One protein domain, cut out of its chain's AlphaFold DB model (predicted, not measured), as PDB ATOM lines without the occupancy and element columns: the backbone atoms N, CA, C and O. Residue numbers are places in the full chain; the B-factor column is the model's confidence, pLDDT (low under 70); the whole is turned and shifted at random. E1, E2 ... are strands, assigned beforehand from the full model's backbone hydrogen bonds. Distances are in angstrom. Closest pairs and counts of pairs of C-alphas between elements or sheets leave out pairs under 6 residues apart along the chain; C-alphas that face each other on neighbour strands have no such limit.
ATOM      1  N   THR A 213     -40.277  36.801-101.043       95.75
ATOM      2  CA  THR A 213     -40.419  37.671-102.215       95.75
ATOM      3  C   THR A 213     -39.764  37.033-103.422       95.75
ATOM      4  O   THR A 213     -38.624  36.593-103.332       95.75
ATOM      5  N   TYR A 214     -40.469  37.061-104.546       96.12
ATOM      6  CA  TYR A 214     -39.991  36.605-105.840       96.12
ATOM      7  C   TYR A 214     -39.883  37.802-106.770       96.12
ATOM      8  O   TYR A 214     -40.739  38.698-106.753       96.12
ATOM      9  N   TYR A 215     -38.843  37.811-107.588       97.00
ATOM     10  CA  TYR A 215     -38.618  38.829-108.604       97.00
ATOM     11  C   TYR A 215     -38.472  38.160-109.955       97.00
ATOM     12  O   TYR A 215     -37.880  37.094-110.059       97.00
ATOM     13  N   GLY A 216     -39.000  38.800-110.988       95.69
ATOM     14  CA  GLY A 216     -39.038  38.187-112.300       95.69
ATOM     15  C   GLY A 216     -39.332  39.161-113.416       95.69
ATOM     16  O   GLY A 216     -39.299  40.390-113.251       95.69
ATOM     17  N   LEU A 217     -39.657  38.579-114.553       96.19
ATOM     18  CA  LEU A 217     -39.989  39.270-115.781       96.19
ATOM     19  C   LEU A 217     -41.402  38.922-116.232       96.19
ATOM     20  O   LEU A 217     -42.049  38.016-115.710       96.19
ATOM     21  N   LEU A 218     -41.872  39.714-117.183       98.12
ATOM     22  CA  LEU A 218     -43.062  39.419-117.958       98.12
ATOM     23  C   LEU A 218     -42.620  39.258-119.400       98.12
ATOM     24  O   LEU A 218     -41.938  40.149-119.918       98.12
ATOM     25  N   SER A 219     -42.995  38.153-120.022       97.00
ATOM     26  CA  SER A 219     -42.634  37.830-121.396       97.00
ATOM     27  C   SER A 219     -43.877  37.565-122.231       97.00
ATOM     28  O   SER A 219     -44.972  37.302-121.733       97.00
ATOM     29  N   ARG A 220     -43.709  37.715-123.533       95.75
ATOM     30  CA  ARG A 220     -44.687  37.342-124.545       95.75
ATOM     31  C   ARG A 220     -43.951  37.059-125.836       95.75
ATOM     32  O   ARG A 220     -42.813  37.484-126.015       95.75
ATOM     33  N   ASP A 221     -44.665  36.451-126.754       93.50
ATOM     34  CA  ASP A 221     -44.191  36.200-128.097       93.50
ATOM     35  C   ASP A 221     -44.646  37.318-129.027       93.50
ATOM     36  O   ASP A 221     -45.833  37.646-129.104       93.50
ATOM     37  N   LEU A 222     -43.695  37.946-129.720       92.81
ATOM     38  CA  LEU A 222     -43.989  39.077-130.590       92.81
ATOM     39  C   LEU A 222     -43.232  38.938-131.921       92.81
ATOM     40  O   LEU A 222     -42.005  38.809-131.905       92.81
ATOM     41  N   PRO A 223     -43.915  39.021-133.081       93.38
ATOM     42  CA  PRO A 223     -43.262  38.967-134.386       93.38
ATOM     43  C   PRO A 223     -42.140  39.993-134.506       93.38
ATOM     44  O   PRO A 223     -42.289  41.121-134.030       93.38
ATOM     45  N   PHE A 224     -41.038  39.619-135.141       93.31
ATOM     46  CA  PHE A 224     -39.945  40.519-135.477       93.31
ATOM     47  C   PHE A 224     -39.732  40.504-136.991       93.31
ATOM     48  O   PHE A 224     -39.124  39.585-137.539       93.31
ATOM     49  N   ALA A 225     -40.281  41.523-137.662       84.06
ATOM     50  CA  ALA A 225     -40.342  41.604-139.121       84.06
ATOM     51  C   ALA A 225     -40.699  40.251-139.773       84.06
ATOM     52  O   ALA A 225     -41.703  39.645-139.397       84.06
ATOM     53  N   ASP A 226     -39.882  39.786-140.718       83.75
ATOM     54  CA  ASP A 226     -40.108  38.554-141.479       83.75
ATOM     55  C   ASP A 226     -39.369  37.335-140.882       83.75
ATOM     56  O   ASP A 226     -39.410  36.246-141.449       83.75
ATOM     57  N   GLU A 227     -38.705  37.489-139.730       84.69
ATOM     58  CA  GLU A 227     -37.892  36.442-139.075       84.69
ATOM     59  C   GLU A 227     -38.693  35.576-138.089       84.69
ATOM     60  O   GLU A 227     -38.142  34.805-137.295       84.69
ATOM     61  N   GLY A 228     -40.018  35.709-138.132       89.50
ATOM     62  CA  GLY A 228     -40.940  34.979-137.280       89.50
ATOM     63  C   GLY A 228     -41.125  35.609-135.902       89.50
ATOM     64  O   GLY A 228     -40.947  36.809-135.691       89.50
ATOM     65  N   VAL A 229     -41.582  34.783-134.969       93.00
ATOM     66  CA  VAL A 229     -41.900  35.177-133.597       93.00
ATOM     67  C   VAL A 229     -40.637  35.115-132.748       93.00
ATOM     68  O   VAL A 229     -39.861  34.174-132.876       93.00
ATOM     69  N   LYS A 230     -40.435  36.129-131.904       93.62
ATOM     70  CA  LYS A 230     -39.306  36.209-130.976       93.62
ATOM     71  C   LYS A 230     -39.810  36.549-129.566       93.62
ATOM     72  O   LYS A 230     -40.760  37.340-129.461       93.62
ATOM     73  N   PRO A 231     -39.176  36.027-128.501       93.06
ATOM     74  CA  PRO A 231     -39.492  36.420-127.132       93.06
ATOM     75  C   PRO A 231     -39.314  37.933-126.908       93.06
ATOM     76  O   PRO A 231     -38.351  38.550-127.366       93.06
ATOM     77  N   ASP A 232     -40.249  38.548-126.189       95.06
ATOM     78  CA  ASP A 232     -40.255  39.968-125.823       95.06
ATOM     79  C   ASP A 232     -40.462  40.108-124.315       95.06
ATOM     80  O   ASP A 232     -41.553  39.857-123.795       95.06
ATOM     81  N   VAL A 233     -39.428  40.563-123.602       97.12
ATOM     82  CA  VAL A 233     -39.580  40.978-122.203       97.12
ATOM     83  C   VAL A 233     -40.362  42.289-122.174       97.12
ATOM     84  O   VAL A 233     -39.827  43.375-122.398       97.12
ATOM     85  N   CYS A 234     -41.648  42.186-121.858       97.06
ATOM     86  CA  CYS A 234     -42.607  43.282-121.909       97.06
ATOM     87  C   CYS A 234     -42.883  43.922-120.536       97.06
ATOM     88  O   CYS A 234     -43.698  44.854-120.422       97.06
ATOM     89  N   GLY A 235     -42.199  43.453-119.488       97.69
ATOM     90  CA  GLY A 235     -42.374  43.970-118.141       97.69
ATOM     91  C   GLY A 235     -41.500  43.335-117.063       97.69
ATOM     92  O   GLY A 235     -40.634  42.507-117.323       97.69
ATOM     93  N   THR A 236     -41.751  43.748-115.821       97.88
ATOM     94  CA  THR A 236     -41.156  43.140-114.616       97.88
ATOM     95  C   THR A 236     -42.244  42.652-113.677       97.88
ATOM     96  O   THR A 236     -43.322  43.256-113.593       97.88
ATOM     97  N   PHE A 237     -41.937  41.589-112.944       98.25
ATOM     98  CA  PHE A 237     -42.845  40.956-112.005       98.25
ATOM     99  C   PHE A 237     -42.267  40.960-110.588       98.25
ATOM    100  O   PHE A 237     -41.057  40.868-110.366       98.25
ATOM    101  N   THR A 238     -43.138  41.110-109.597       98.44
ATOM    102  CA  THR A 238     -42.793  40.902-108.190       98.44
ATOM    103  C   THR A 238     -43.956  40.234-107.490       98.44
ATOM    104  O   THR A 238     -45.082  40.728-107.561       98.44
ATOM    105  N   LEU A 239     -43.665  39.166-106.763       98.38
ATOM    106  CA  LEU A 239     -44.606  38.439-105.924       98.38
ATOM    107  C   LEU A 239     -44.112  38.485-104.481       98.38
ATOM    108  O   LEU A 239     -42.920  38.387-104.212       98.38
ATOM    109  N   THR A 240     -45.031  38.636-103.539       97.94
ATOM    110  CA  THR A 240     -44.752  38.509-102.110       97.94
ATOM    111  C   THR A 240     -45.815  37.626-101.483       97.94
ATOM    112  O   THR A 240     -47.000  37.960-101.543       97.94
ATOM    113  N   ALA A 241     -45.382  36.536-100.859       94.44
ATOM    114  CA  ALA A 241     -46.212  35.656-100.049       94.44
ATOM    115  C   ALA A 241     -45.808  35.807 -98.577       94.44
ATOM    116  O   ALA A 241     -44.626  35.809 -98.238       94.44
ATOM    117  N   SER A 242     -46.776  36.012 -97.684       91.50
ATOM    118  CA  SER A 242     -46.505  36.057 -96.244       91.50
ATOM    119  C   SER A 242     -46.492  34.653 -95.643       91.50
ATOM    120  O   SER A 242     -47.129  33.751 -96.170       91.50
ATOM    121  N   GLN A 243     -45.880  34.499 -94.466       82.75
ATOM    122  CA  GLN A 243     -45.943  33.254 -93.679       82.75
ATOM    123  C   GLN A 243     -47.376  32.801 -93.350       82.75
ATOM    124  O   GLN A 243     -47.605  31.647 -93.027       82.75
ATOM    125  N   ARG A 244     -48.357  33.712 -93.412       79.44
ATOM    126  CA  ARG A 244     -49.782  33.401 -93.212       79.44
ATOM    127  C   ARG A 244     -50.523  33.134 -94.530       79.44
ATOM    128  O   ARG A 244     -51.745  33.195 -94.549       79.44
ATOM    129  N   GLY A 245     -49.803  32.957 -95.638       80.44
ATOM    130  CA  GLY A 245     -50.361  32.676 -96.962       80.44
ATOM    131  C   GLY A 245     -50.923  33.886 -97.714       80.44
ATOM    132  O   GLY A 245     -51.438  33.720 -98.812       80.44
ATOM    133  N   ARG A 246     -50.829  35.120 -97.195       93.06
ATOM    134  CA  ARG A 246     -51.330  36.296 -97.932       93.06
ATOM    135  C   ARG A 246     -50.421  36.591 -99.120       93.06
ATOM    136  O   ARG A 246     -49.241  36.872 -98.919       93.06
ATOM    137  N   ILE A 247     -51.000  36.654-100.315       97.38
ATOM    138  CA  ILE A 247     -50.274  36.846-101.573       97.38
ATOM    139  C   ILE A 247     -50.539  38.246-102.124       97.38
ATOM    140  O   ILE A 247     -51.685  38.699-102.184       97.38
ATOM    141  N   THR A 248     -49.488  38.932-102.567       98.25
ATOM    142  CA  THR A 248     -49.588  40.146-103.386       98.25
ATOM    143  C   THR A 248     -48.633  40.063-104.561       98.25
ATOM    144  O   THR A 248     -47.453  39.793-104.351       98.25
ATOM    145  N   ALA A 249     -49.106  40.369-105.767       98.50
ATOM    146  CA  ALA A 249     -48.271  40.409-106.961       98.50
ATOM    147  C   ALA A 249     -48.428  41.731-107.720       98.50
ATOM    148  O   ALA A 249     -49.504  42.341-107.733       98.50
ATOM    149  N   LYS A 250     -47.343  42.184-108.349       98.38
ATOM    150  CA  LYS A 250     -47.295  43.375-109.198       98.38
ATOM    151  C   LYS A 250     -46.650  43.031-110.530       98.38
ATOM    152  O   LYS A 250     -45.536  42.525-110.562       98.38
ATOM    153  N   ALA A 251     -47.335  43.399-111.603       98.19
ATOM    154  CA  ALA A 251     -46.859  43.263-112.971       98.19
ATOM    155  C   ALA A 251     -46.719  44.661-113.584       98.19
ATOM    156  O   ALA A 251     -47.716  45.334-113.858       98.19
ATOM    157  N   LEU A 252     -45.485  45.147-113.727       97.19
ATOM    158  CA  LEU A 252     -45.182  46.426-114.369       97.19
ATOM    159  C   LEU A 252     -44.989  46.197-115.867       97.19
ATOM    160  O   LEU A 252     -43.988  45.619-116.270       97.19
ATOM    161  N   LEU A 253     -45.906  46.730-116.666       96.06
ATOM    162  CA  LEU A 253     -45.889  46.706-118.126       96.06
ATOM    163  C   LEU A 253     -45.532  48.092-118.681       96.06
ATOM    164  O   LEU A 253     -45.472  49.085-117.948       96.06
ATOM    165  N   ARG A 254     -45.375  48.194-120.007       94.88
ATOM    166  CA  ARG A 254     -45.023  49.449-120.704       94.88
ATOM    167  C   ARG A 254     -45.859  50.664-120.272       94.88
ATOM    168  O   ARG A 254     -45.319  51.738-120.011       94.88
ATOM    169  N   GLN A 255     -47.181  50.504-120.205       92.44
ATOM    170  CA  GLN A 255     -48.124  51.611-119.989       92.44
ATOM    171  C   GLN A 255     -48.719  51.662-118.576       92.44
ATOM    172  O   GLN A 255     -49.191  52.716-118.148       92.44
ATOM    173  N   ARG A 256     -48.702  50.548-117.839       92.81
ATOM    174  CA  ARG A 256     -49.464  50.386-116.594       92.81
ATOM    175  C   ARG A 256     -48.799  49.407-115.635       92.81
ATOM    176  O   ARG A 256     -47.908  48.658-116.017       92.81
ATOM    177  N   THR A 257     -49.286  49.387-114.401       96.56
ATOM    178  CA  THR A 257     -48.941  48.365-113.412       96.56
ATOM    179  C   THR A 257     -50.216  47.667-112.972       96.56
ATOM    180  O   THR A 257     -51.138  48.328-112.494       96.56
ATOM    181  N   LEU A 258     -50.266  46.350-113.128       97.88
ATOM    182  CA  LEU A 258     -51.340  45.517-112.599       97.88
ATOM    183  C   LEU A 258     -50.993  45.107-111.166       97.88
ATOM    184  O   LEU A 258     -49.821  44.984-110.801       97.88
ATOM    185  N   SER A 259     -52.009  44.959-110.321       98.19
ATOM    186  CA  SER A 259     -51.842  44.573-108.919       98.19
ATOM    187  C   SER A 259     -52.871  43.521-108.548       98.19
ATOM    188  O   SER A 259     -54.070  43.734-108.727       98.19
ATOM    189  N   PHE A 260     -52.379  42.426-107.984       98.50
ATOM    190  CA  PHE A 260     -53.146  41.245-107.620       98.50
ATOM    191  C   PHE A 260     -52.973  40.959-106.133       98.50
ATOM    192  O   PHE A 260     -51.941  41.288-105.537       98.50
ATOM    193  N   LYS A 261     -54.001  40.375-105.522       97.81
ATOM    194  CA  LYS A 261     -53.985  39.996-104.112       97.81
ATOM    195  C   LYS A 261     -54.841  38.756-103.875       97.81
ATOM    196  O   LYS A 261     -55.931  38.664-104.431       97.81
ATOM    197  N   SER A 262     -54.375  37.880-102.993       96.00
ATOM    198  CA  SER A 262     -55.130  36.751-102.447       96.00
ATOM    199  C   SER A 262     -54.920  36.669-100.935       96.00
ATOM    200  O   SER A 262     -53.890  37.100-100.412       96.00
ATOM    201  N   SER A 263     -55.901  36.129-100.213       92.81
ATOM    202  CA  SER A 263     -55.764  35.813 -98.786       92.81
ATOM    203  C   SER A 263     -54.962  34.536 -98.525       92.81
ATOM    204  O   SER A 263     -54.514  34.364 -97.397       92.81
ATOM    205  N   GLY A 264     -54.789  33.679 -99.534       88.81
ATOM    206  CA  GLY A 264     -54.191  32.348 -99.414       88.81
ATOM    207  C   GLY A 264     -53.820  31.745-100.770       88.81
ATOM    208  O   GLY A 264     -54.302  32.207-101.812       88.81
ATOM    209  N   TRP A 265     -53.005  30.693-100.740       91.31
ATOM    210  CA  TRP A 265     -52.891  29.736-101.842       91.31
ATOM    211  C   TRP A 265     -54.202  28.944-101.976       91.31
ATOM    212  O   TRP A 265     -54.915  28.754-100.989       91.31
ATOM    213  N   LYS A 266     -54.552  28.523-103.194       92.44
ATOM    214  CA  LYS A 266     -55.767  27.738-103.472       92.44
ATOM    215  C   LYS A 266     -55.540  26.234-103.263       92.44
ATOM    216  O   LYS A 266     -56.486  25.529-102.931       92.44
ATOM    217  N   GLY A 267     -54.306  25.776-103.439       86.88
ATOM    218  CA  GLY A 267     -53.846  24.402-103.242       86.88
ATOM    219  C   GLY A 267     -52.411  24.267-103.750       86.88
ATOM    220  O   GLY A 267     -51.759  25.288-103.990       86.88
ATOM    221  N   TRP A 268     -51.954  23.036-103.950       85.81
ATOM    222  CA  TRP A 268     -50.687  22.711-104.605       85.81
ATOM    223  C   TRP A 268     -50.888  21.608-105.656       85.81
ATOM    224  O   TRP A 268     -51.938  20.962-105.666       85.81
ATOM    225  N   THR A 269     -49.939  21.471-106.579       80.69
ATOM    226  CA  THR A 269     -49.883  20.399-107.589       80.69
ATOM    227  C   THR A 269     -49.125  19.180-107.055       80.69
ATOM    228  O   THR A 269     -48.502  19.256-105.995       80.69
ATOM    229  N   ASP A 270     -49.128  18.072-107.802       72.75
ATOM    230  CA  ASP A 270     -48.332  16.877-107.470       72.75
ATOM    231  C   ASP A 270     -46.812  17.165-107.463       72.75
ATOM    232  O   ASP A 270     -46.065  16.519-106.733       72.75
ATOM    233  N   ASP A 271     -46.379  18.208-108.181       67.56
ATOM    234  CA  ASP A 271     -44.999  18.716-108.218       67.56
ATOM    235  C   ASP A 271     -44.678  19.703-107.071       67.56
ATOM    236  O   ASP A 271     -43.654  20.382-107.081       67.56
ATOM    237  N   ASN A 272     -45.556  19.809-106.065       72.69
ATOM    238  CA  ASN A 272     -45.452  20.733-104.927       72.69
ATOM    239  C   ASN A 272     -45.477  22.231-105.290       72.69
ATOM    240  O   ASN A 272     -45.065  23.075-104.485       72.69
ATOM    241  N   ASP A 273     -46.024  22.597-106.451       83.94
ATOM    242  CA  ASP A 273     -46.241  23.999-106.802       83.94
ATOM    243  C   ASP A 273     -47.551  24.515-106.217       83.94
ATOM    244  O   ASP A 273     -48.652  24.097-106.582       83.94
ATOM    245  N   PHE A 274     -47.446  25.498-105.331       90.00
ATOM    246  CA  PHE A 274     -48.595  26.199-104.785       90.00
ATOM    247  C   PHE A 274     -49.190  27.123-105.822       90.00
ATOM    248  O   PHE A 274     -48.488  27.941-106.411       90.00
ATOM    249  N   TYR A 275     -50.506  27.064-105.991       95.25
ATOM    250  CA  TYR A 275     -51.176  27.863-107.004       95.25
ATOM    251  C   TYR A 275     -52.213  28.821-106.432       95.25
ATOM    252  O   TYR A 275     -52.855  28.578-105.407       95.25
ATOM    253  N   ALA A 276     -52.387  29.952-107.108       96.25
ATOM    254  CA  ALA A 276     -53.395  30.950-106.799       96.25
ATOM    255  C   ALA A 276     -53.949  31.560-108.088       96.25
ATOM    256  O   ALA A 276     -53.216  31.819-109.038       96.25
ATOM    257  N   VAL A 277     -55.252  31.845-108.093       97.38
ATOM    258  CA  VAL A 277     -55.906  32.589-109.176       97.38
ATOM    259  C   VAL A 277     -56.414  33.905-108.609       97.38
ATOM    260  O   VAL A 277     -57.160  33.924-107.628       97.38
ATOM    261  N   MET A 278     -55.983  35.017-109.195       97.69
ATOM    262  CA  MET A 278     -56.298  36.362-108.719       97.69
ATOM    263  C   MET A 278     -56.813  37.226-109.860       97.69
ATOM    264  O   MET A 278     -56.328  37.130-110.977       97.69
ATOM    265  N   GLN A 279     -57.731  38.142-109.563       97.75
ATOM    266  CA  GLN A 279     -58.246  39.087-110.549       97.75
ATOM    267  C   GLN A 279     -57.878  40.525-110.163       97.75
ATOM    268  O   GLN A 279     -58.081  40.956-109.022       97.75
ATOM    269  N   ALA A 280     -57.326  41.280-111.109       96.62
ATOM    270  CA  ALA A 280     -57.083  42.709-110.970       96.62
ATOM    271  C   ALA A 280     -58.369  43.518-111.212       96.62
ATOM    272  O   ALA A 280     -59.361  43.038-111.760       96.62
ATOM    273  N   LYS A 281     -58.350  44.803-110.837       93.81
ATOM    274  CA  LYS A 281     -59.514  45.699-110.986       93.81
ATOM    275  C   LYS A 281     -60.000  45.856-112.431       93.81
ATOM    276  O   LYS A 281     -61.172  46.154-112.622       93.81
ATOM    277  N   GLY A 282     -59.109  45.724-113.415       93.44
ATOM    278  CA  GLY A 282     -59.425  45.875-114.837       93.44
ATOM    279  C   GLY A 282     -59.980  44.609-115.489       93.44
ATOM    280  O   GLY A 282     -60.254  44.630-116.685       93.44
ATOM    281  N   GLY A 283     -60.160  43.527-114.724       95.81
ATOM    282  CA  GLY A 283     -60.606  42.237-115.247       95.81
ATOM    283  C   GLY A 283     -59.475  41.318-115.703       95.81
ATOM    284  O   GLY A 283     -59.771  40.231-116.181       95.81
ATOM    285  N   GLU A 284     -58.209  41.721-115.552       98.06
ATOM    286  CA  GLU A 284     -57.071  40.835-115.810       98.06
ATOM    287  C   GLU A 284     -57.025  39.710-114.770       98.06
ATOM    288  O   GLU A 284     -57.185  39.967-113.573       98.06
ATOM    289  N   ILE A 285     -56.781  38.481-115.213       98.31
ATOM    290  CA  ILE A 285     -56.662  37.283-114.383       98.31
ATOM    291  C   ILE A 285     -55.192  36.881-114.345       98.31
ATOM    292  O   ILE A 285     -54.547  36.822-115.383       98.31
ATOM    293  N   LEU A 286     -54.673  36.625-113.149       98.50
ATOM    294  CA  LEU A 286     -53.365  36.037-112.901       98.50
ATOM    295  C   LEU A 286     -53.565  34.601-112.421       98.50
ATOM    296  O   LEU A 286     -54.098  34.395-111.328       98.50
ATOM    297  N   GLU A 287     -53.114  33.645-113.225       98.38
ATOM    298  CA  GLU A 287     -52.908  32.249-112.841       98.38
ATOM    299  C   GLU A 287     -51.442  32.095-112.437       98.38
ATOM    300  O   GLU A 287     -50.553  32.315-113.256       98.38
ATOM    301  N   LEU A 288     -51.195  31.801-111.163       98.25
ATOM    302  CA  LEU A 288     -49.866  31.793-110.560       98.25
ATOM    303  C   LEU A 288     -49.578  30.431-109.938       98.25
ATOM    304  O   LEU A 288     -50.429  29.929-109.208       98.25
ATOM    305  N   TYR A 289     -48.363  29.936-110.146       96.06
ATOM    306  CA  TYR A 289     -47.767  28.760-109.519       96.06
ATOM    307  C   TYR A 289     -46.444  29.171-108.866       96.06
ATOM    308  O   TYR A 289     -45.747  30.042-109.393       96.06
ATOM    309  N   ALA A 290     -46.113  28.622-107.701       91.50
ATOM    310  CA  ALA A 290     -44.850  28.896-107.030       91.50
ATOM    311  C   ALA A 290     -44.434  27.785-106.063       91.50
ATOM    312  O   ALA A 290     -45.259  27.233-105.339       91.50
ATOM    313  N   ASN A 291     -43.126  27.595-105.949       86.56
ATOM    314  CA  ASN A 291     -42.462  26.784-104.934       86.56
ATOM    315  C   ASN A 291     -41.347  27.609-104.265       86.56
ATOM    316  O   ASN A 291     -41.270  28.826-104.439       86.56
ATOM    317  N   TRP A 292     -40.476  26.992-103.470       83.12
ATOM    318  CA  TRP A 292     -39.400  27.688-102.746       83.12
ATOM    319  C   TRP A 292     -38.279  28.258-103.629       83.12
ATOM    320  O   TRP A 292     -37.449  29.026-103.144       83.12
ATOM    321  N   ILE A 293     -38.286  27.938-104.923       79.88
ATOM    322  CA  ILE A 293     -37.248  28.304-105.887       79.88
ATOM    323  C   ILE A 293     -37.804  29.284-106.920       79.88
ATOM    324  O   ILE A 293     -37.218  30.341-107.157       79.88
ATOM    325  N   THR A 294     -38.957  28.977-107.511       88.06
ATOM    326  CA  THR A 294     -39.518  29.714-108.647       88.06
ATOM    327  C   THR A 294     -40.982  30.086-108.438       88.06
ATOM    328  O   THR A 294     -41.690  29.525-107.603       88.06
ATOM    329  N   ALA A 295     -41.430  31.073-109.200       93.00
ATOM    330  CA  ALA A 295     -42.824  31.392-109.410       93.00
ATOM    331  C   ALA A 295     -43.047  31.673-110.896       93.00
ATOM    332  O   ALA A 295     -42.351  32.494-111.492       93.00
ATOM    333  N   TYR A 296     -44.051  31.033-111.473       95.88
ATOM    334  CA  TYR A 296     -44.371  31.135-112.888       95.88
ATOM    335  C   TYR A 296     -45.882  31.200-113.095       95.88
ATOM    336  O   TYR A 296     -46.678  31.014-112.170       95.88
ATOM    337  N   GLY A 297     -46.303  31.530-114.308       97.44
ATOM    338  CA  GLY A 297     -47.720  31.584-114.633       97.44
ATOM    339  C   GLY A 297     -48.026  32.529-115.773       97.44
ATOM    340  O   GLY A 297     -47.174  32.814-116.613       97.44
ATOM    341  N   ARG A 298     -49.260  33.030-115.799       98.19
ATOM    342  CA  ARG A 298     -49.726  33.897-116.881       98.19
ATOM    343  C   ARG A 298     -50.751  34.925-116.437       98.19
ATOM    344  O   ARG A 298     -51.503  34.721-115.482       98.19
ATOM    345  N   ILE A 299     -50.787  36.029-117.175       98.50
ATOM    346  CA  ILE A 299     -51.796  37.078-117.070       98.50
ATOM    347  C   ILE A 299     -52.599  37.117-118.366       98.50
ATOM    348  O   ILE A 299     -52.018  37.215-119.446       98.50
ATOM    349  N   SER A 300     -53.924  37.101-118.257       97.88
ATOM    350  CA  SER A 300     -54.841  37.146-119.399       97.88
ATOM    351  C   SER A 300     -56.060  38.033-119.124       97.88
ATOM    352  O   SER A 300     -56.317  38.454-117.991       97.88
ATOM    353  N   GLY A 301     -56.824  38.349-120.172       96.12
ATOM    354  CA  GLY A 301     -58.089  39.077-120.064       96.12
ATOM    355  C   GLY A 301     -57.953  40.567-119.727       96.12
ATOM    356  O   GLY A 301     -56.886  41.176-119.822       96.12
ATOM    357  N   GLY A 302     -59.076  41.191-119.366       94.12
ATOM    358  CA  GLY A 302     -59.147  42.625-119.077       94.12
ATOM    359  C   GLY A 302     -58.590  43.477-120.221       94.12
ATOM    360  O   GLY A 302     -59.009  43.359-121.373       94.12
ATOM    361  N   SER A 303     -57.623  44.340-119.907       91.00
ATOM    362  CA  SER A 303     -56.996  45.215-120.905       91.00
ATOM    363  C   SER A 303     -56.028  44.535-121.875       91.00
ATOM    364  O   SER A 303     -55.600  45.197-122.822       91.00
ATOM    365  N   LEU A 304     -55.692  43.261-121.659       91.12
ATOM    366  CA  LEU A 304     -54.883  42.461-122.584       91.12
ATOM    367  C   LEU A 304     -55.727  41.876-123.728       91.12
ATOM    368  O   LEU A 304     -55.189  41.437-124.740       91.12
ATOM    369  N   GLY A 305     -57.061  41.894-123.613       90.81
ATOM    370  CA  GLY A 305     -57.933  41.275-124.606       90.81
ATOM    371  C   GLY A 305     -57.658  39.773-124.710       90.81
ATOM    372  O   GLY A 305     -57.812  39.062-123.720       90.81
ATOM    373  N   GLY A 306     -57.273  39.309-125.904       90.19
ATOM    374  CA  GLY A 306     -56.887  37.916-126.160       90.19
ATOM    375  C   GLY A 306     -55.388  37.628-126.032       90.19
ATOM    376  O   GLY A 306     -54.975  36.513-126.321       90.19
ATOM    377  N   GLU A 307     -54.571  38.618-125.660       91.06
ATOM    378  CA  GLU A 307     -53.137  38.431-125.429       91.06
ATOM    379  C   GLU A 307     -52.893  37.773-124.061       91.06
ATOM    380  O   GLU A 307     -53.522  38.143-123.064       91.06
ATOM    381  N   GLU A 308     -51.953  36.827-124.014       94.69
ATOM    382  CA  GLU A 308     -51.434  36.246-122.775       94.69
ATOM    383  C   GLU A 308     -50.005  36.737-122.529       94.69
ATOM    384  O   GLU A 308     -49.200  36.854-123.455       94.69
ATOM    385  N   ILE A 309     -49.702  37.050-121.271       97.75
ATOM    386  CA  ILE A 309     -48.367  37.451-120.821       97.75
ATOM    387  C   ILE A 309     -47.871  36.413-119.824       97.75
ATOM    388  O   ILE A 309     -48.509  36.208-118.790       97.75
ATOM    389  N   TRP A 310     -46.728  35.807-120.114       98.12
ATOM    390  CA  TRP A 310     -46.078  34.808-119.276       98.12
ATOM    391  C   TRP A 310     -45.272  35.462-118.152       98.12
ATOM    392  O   TRP A 310     -44.837  36.616-118.249       98.12
ATOM    393  N   ILE A 311     -45.112  34.726-117.056       97.75
ATOM    394  CA  ILE A 311     -44.356  35.124-115.873       97.75
ATOM    395  C   ILE A 311     -43.284  34.079-115.614       97.75
ATOM    396  O   ILE A 311     -43.616  32.911-115.440       97.75
ATOM    397  N   ASP A 312     -42.055  34.558-115.435       94.25
ATOM    398  CA  ASP A 312     -40.935  33.796-114.891       94.25
ATOM    399  C   ASP A 312     -40.295  34.616-113.771       94.25
ATOM    400  O   ASP A 312     -39.847  35.752-113.982       94.25
ATOM    401  N   ALA A 313     -40.279  34.079-112.554       95.12
ATOM    402  CA  ALA A 313     -39.738  34.742-111.376       95.12
ATOM    403  C   ALA A 313     -39.010  33.766-110.454       95.12
ATOM    404  O   ALA A 313     -39.424  32.633-110.285       95.12
ATOM    405  N   ALA A 314     -37.954  34.235-109.799       91.62
ATOM    406  CA  ALA A 314     -37.178  33.446-108.852       91.62
ATOM    407  C   ALA A 314     -37.376  33.958-107.426       91.62
ATOM    408  O   ALA A 314     -37.529  35.170-107.200       91.62
ATOM    409  N   TYR A 315     -37.326  33.045-106.460       90.75
ATOM    410  CA  TYR A 315     -37.255  33.365-105.044       90.75
ATOM    411  C   TYR A 315     -36.022  34.229-104.767       90.75
ATOM    412  O   TYR A 315     -34.929  33.982-105.282       90.75
ATOM    413  N   HIS A 316     -36.164  35.273-103.948       91.81
ATOM    414  CA  HIS A 316     -35.043  36.147-103.596       91.81
ATOM    415  C   HIS A 316     -34.134  35.499-102.543       91.81
ATOM    416  O   HIS A 316     -34.006  36.006-101.428       91.81
TER     417      HIS A 316
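What this domain is: This is residues 213 to 316 of the 617 residues of the protein "Lysyl endopeptidase" of Verrucomicrobia bacterium ADurb.Bin070 (UniProt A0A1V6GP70). One antiparallel sheet of eight strands curls round and folds back on itself into a flattened, nearly closed barrel, its edge strands E4 and E5 coming near each other without pairing. The long hairpin of E1 and E2 reaches past the other strands at one end, with its tip at Asp 226, and makes much of the length. The printed part has 104 residues with no named helix and eight named strands, E1 to E8 in turn along the chain; across the sheet the order is E4, E3, E2, E1, E8, E7, E6, E5, and the class is all strand. The whole is compact, with a radius of gyration of the C-alphas of 13.9 A, and elongated, spanning 48 by 28 by 23 A.

Where its parts are: Find C-alpha 213 at (-40.419, 37.671, -102.215); from there E1 runs through residues 213 to 223 over 32.3 A. E2, residues 229 to 241, runs 33.8 A to C-alpha 241 at (-46.212, 35.656, -100.049) and bends by 56 degrees at residue 235. Next come E3 at residues 247 to 253 and E4 at 257 to 262. Further on, find E5 at residues 274 to 279, E6 at 284 to 290 and E7 at 294 to 301, the last 23.7 A long. E8, residues 309 to 315, ends at C-alpha 315 at (-37.255, 33.365, -105.044).

How they stand to each other: Start with the hairpin of E1 and E2, antiparallel at 160 degrees, where N 216 and O 237 are 3.0 A apart, within hydrogen-bond range. On the other side of E2, look for N 238 and O 250 of E3 at 2.9 A; beyond E3, N 260 of E4 and O 249 are 2.9 A apart. E1, E2, E3 and E4 form a meander, each strand the antiparallel neighbour of the one before. E5, E6, E7 and E8 form a second meander: find N 276 and O 288 at 2.9 A, N 287 and O 298 at 3.0 A, and N 311 and O 297 at 2.8 A. E1 and E8 are antiparallel at 151 degrees, with N 217 and O 312 2.9 A apart. This is a folded sheet, one sheet bent back into two leaves: E4 and E3 face E1, E8, E7, E6 and E5, with E2 as the hinge. The closest C-alphas of the edge strands E4 and E5 are those of Phe 260 and Met 278, 5.9 A apart.

The domain as a whole: The two C-alphas farthest apart, of Asp 226 and Arg 244, are 49.5 A apart. The printed part has no cut. The link from E4 to E5 is long, with 11 residues, and its residues 267 to 268 pair antiparallel with 274 to 275 of E5. The mean pLDDT of the printed part is 93.1; residue 271 is under 70.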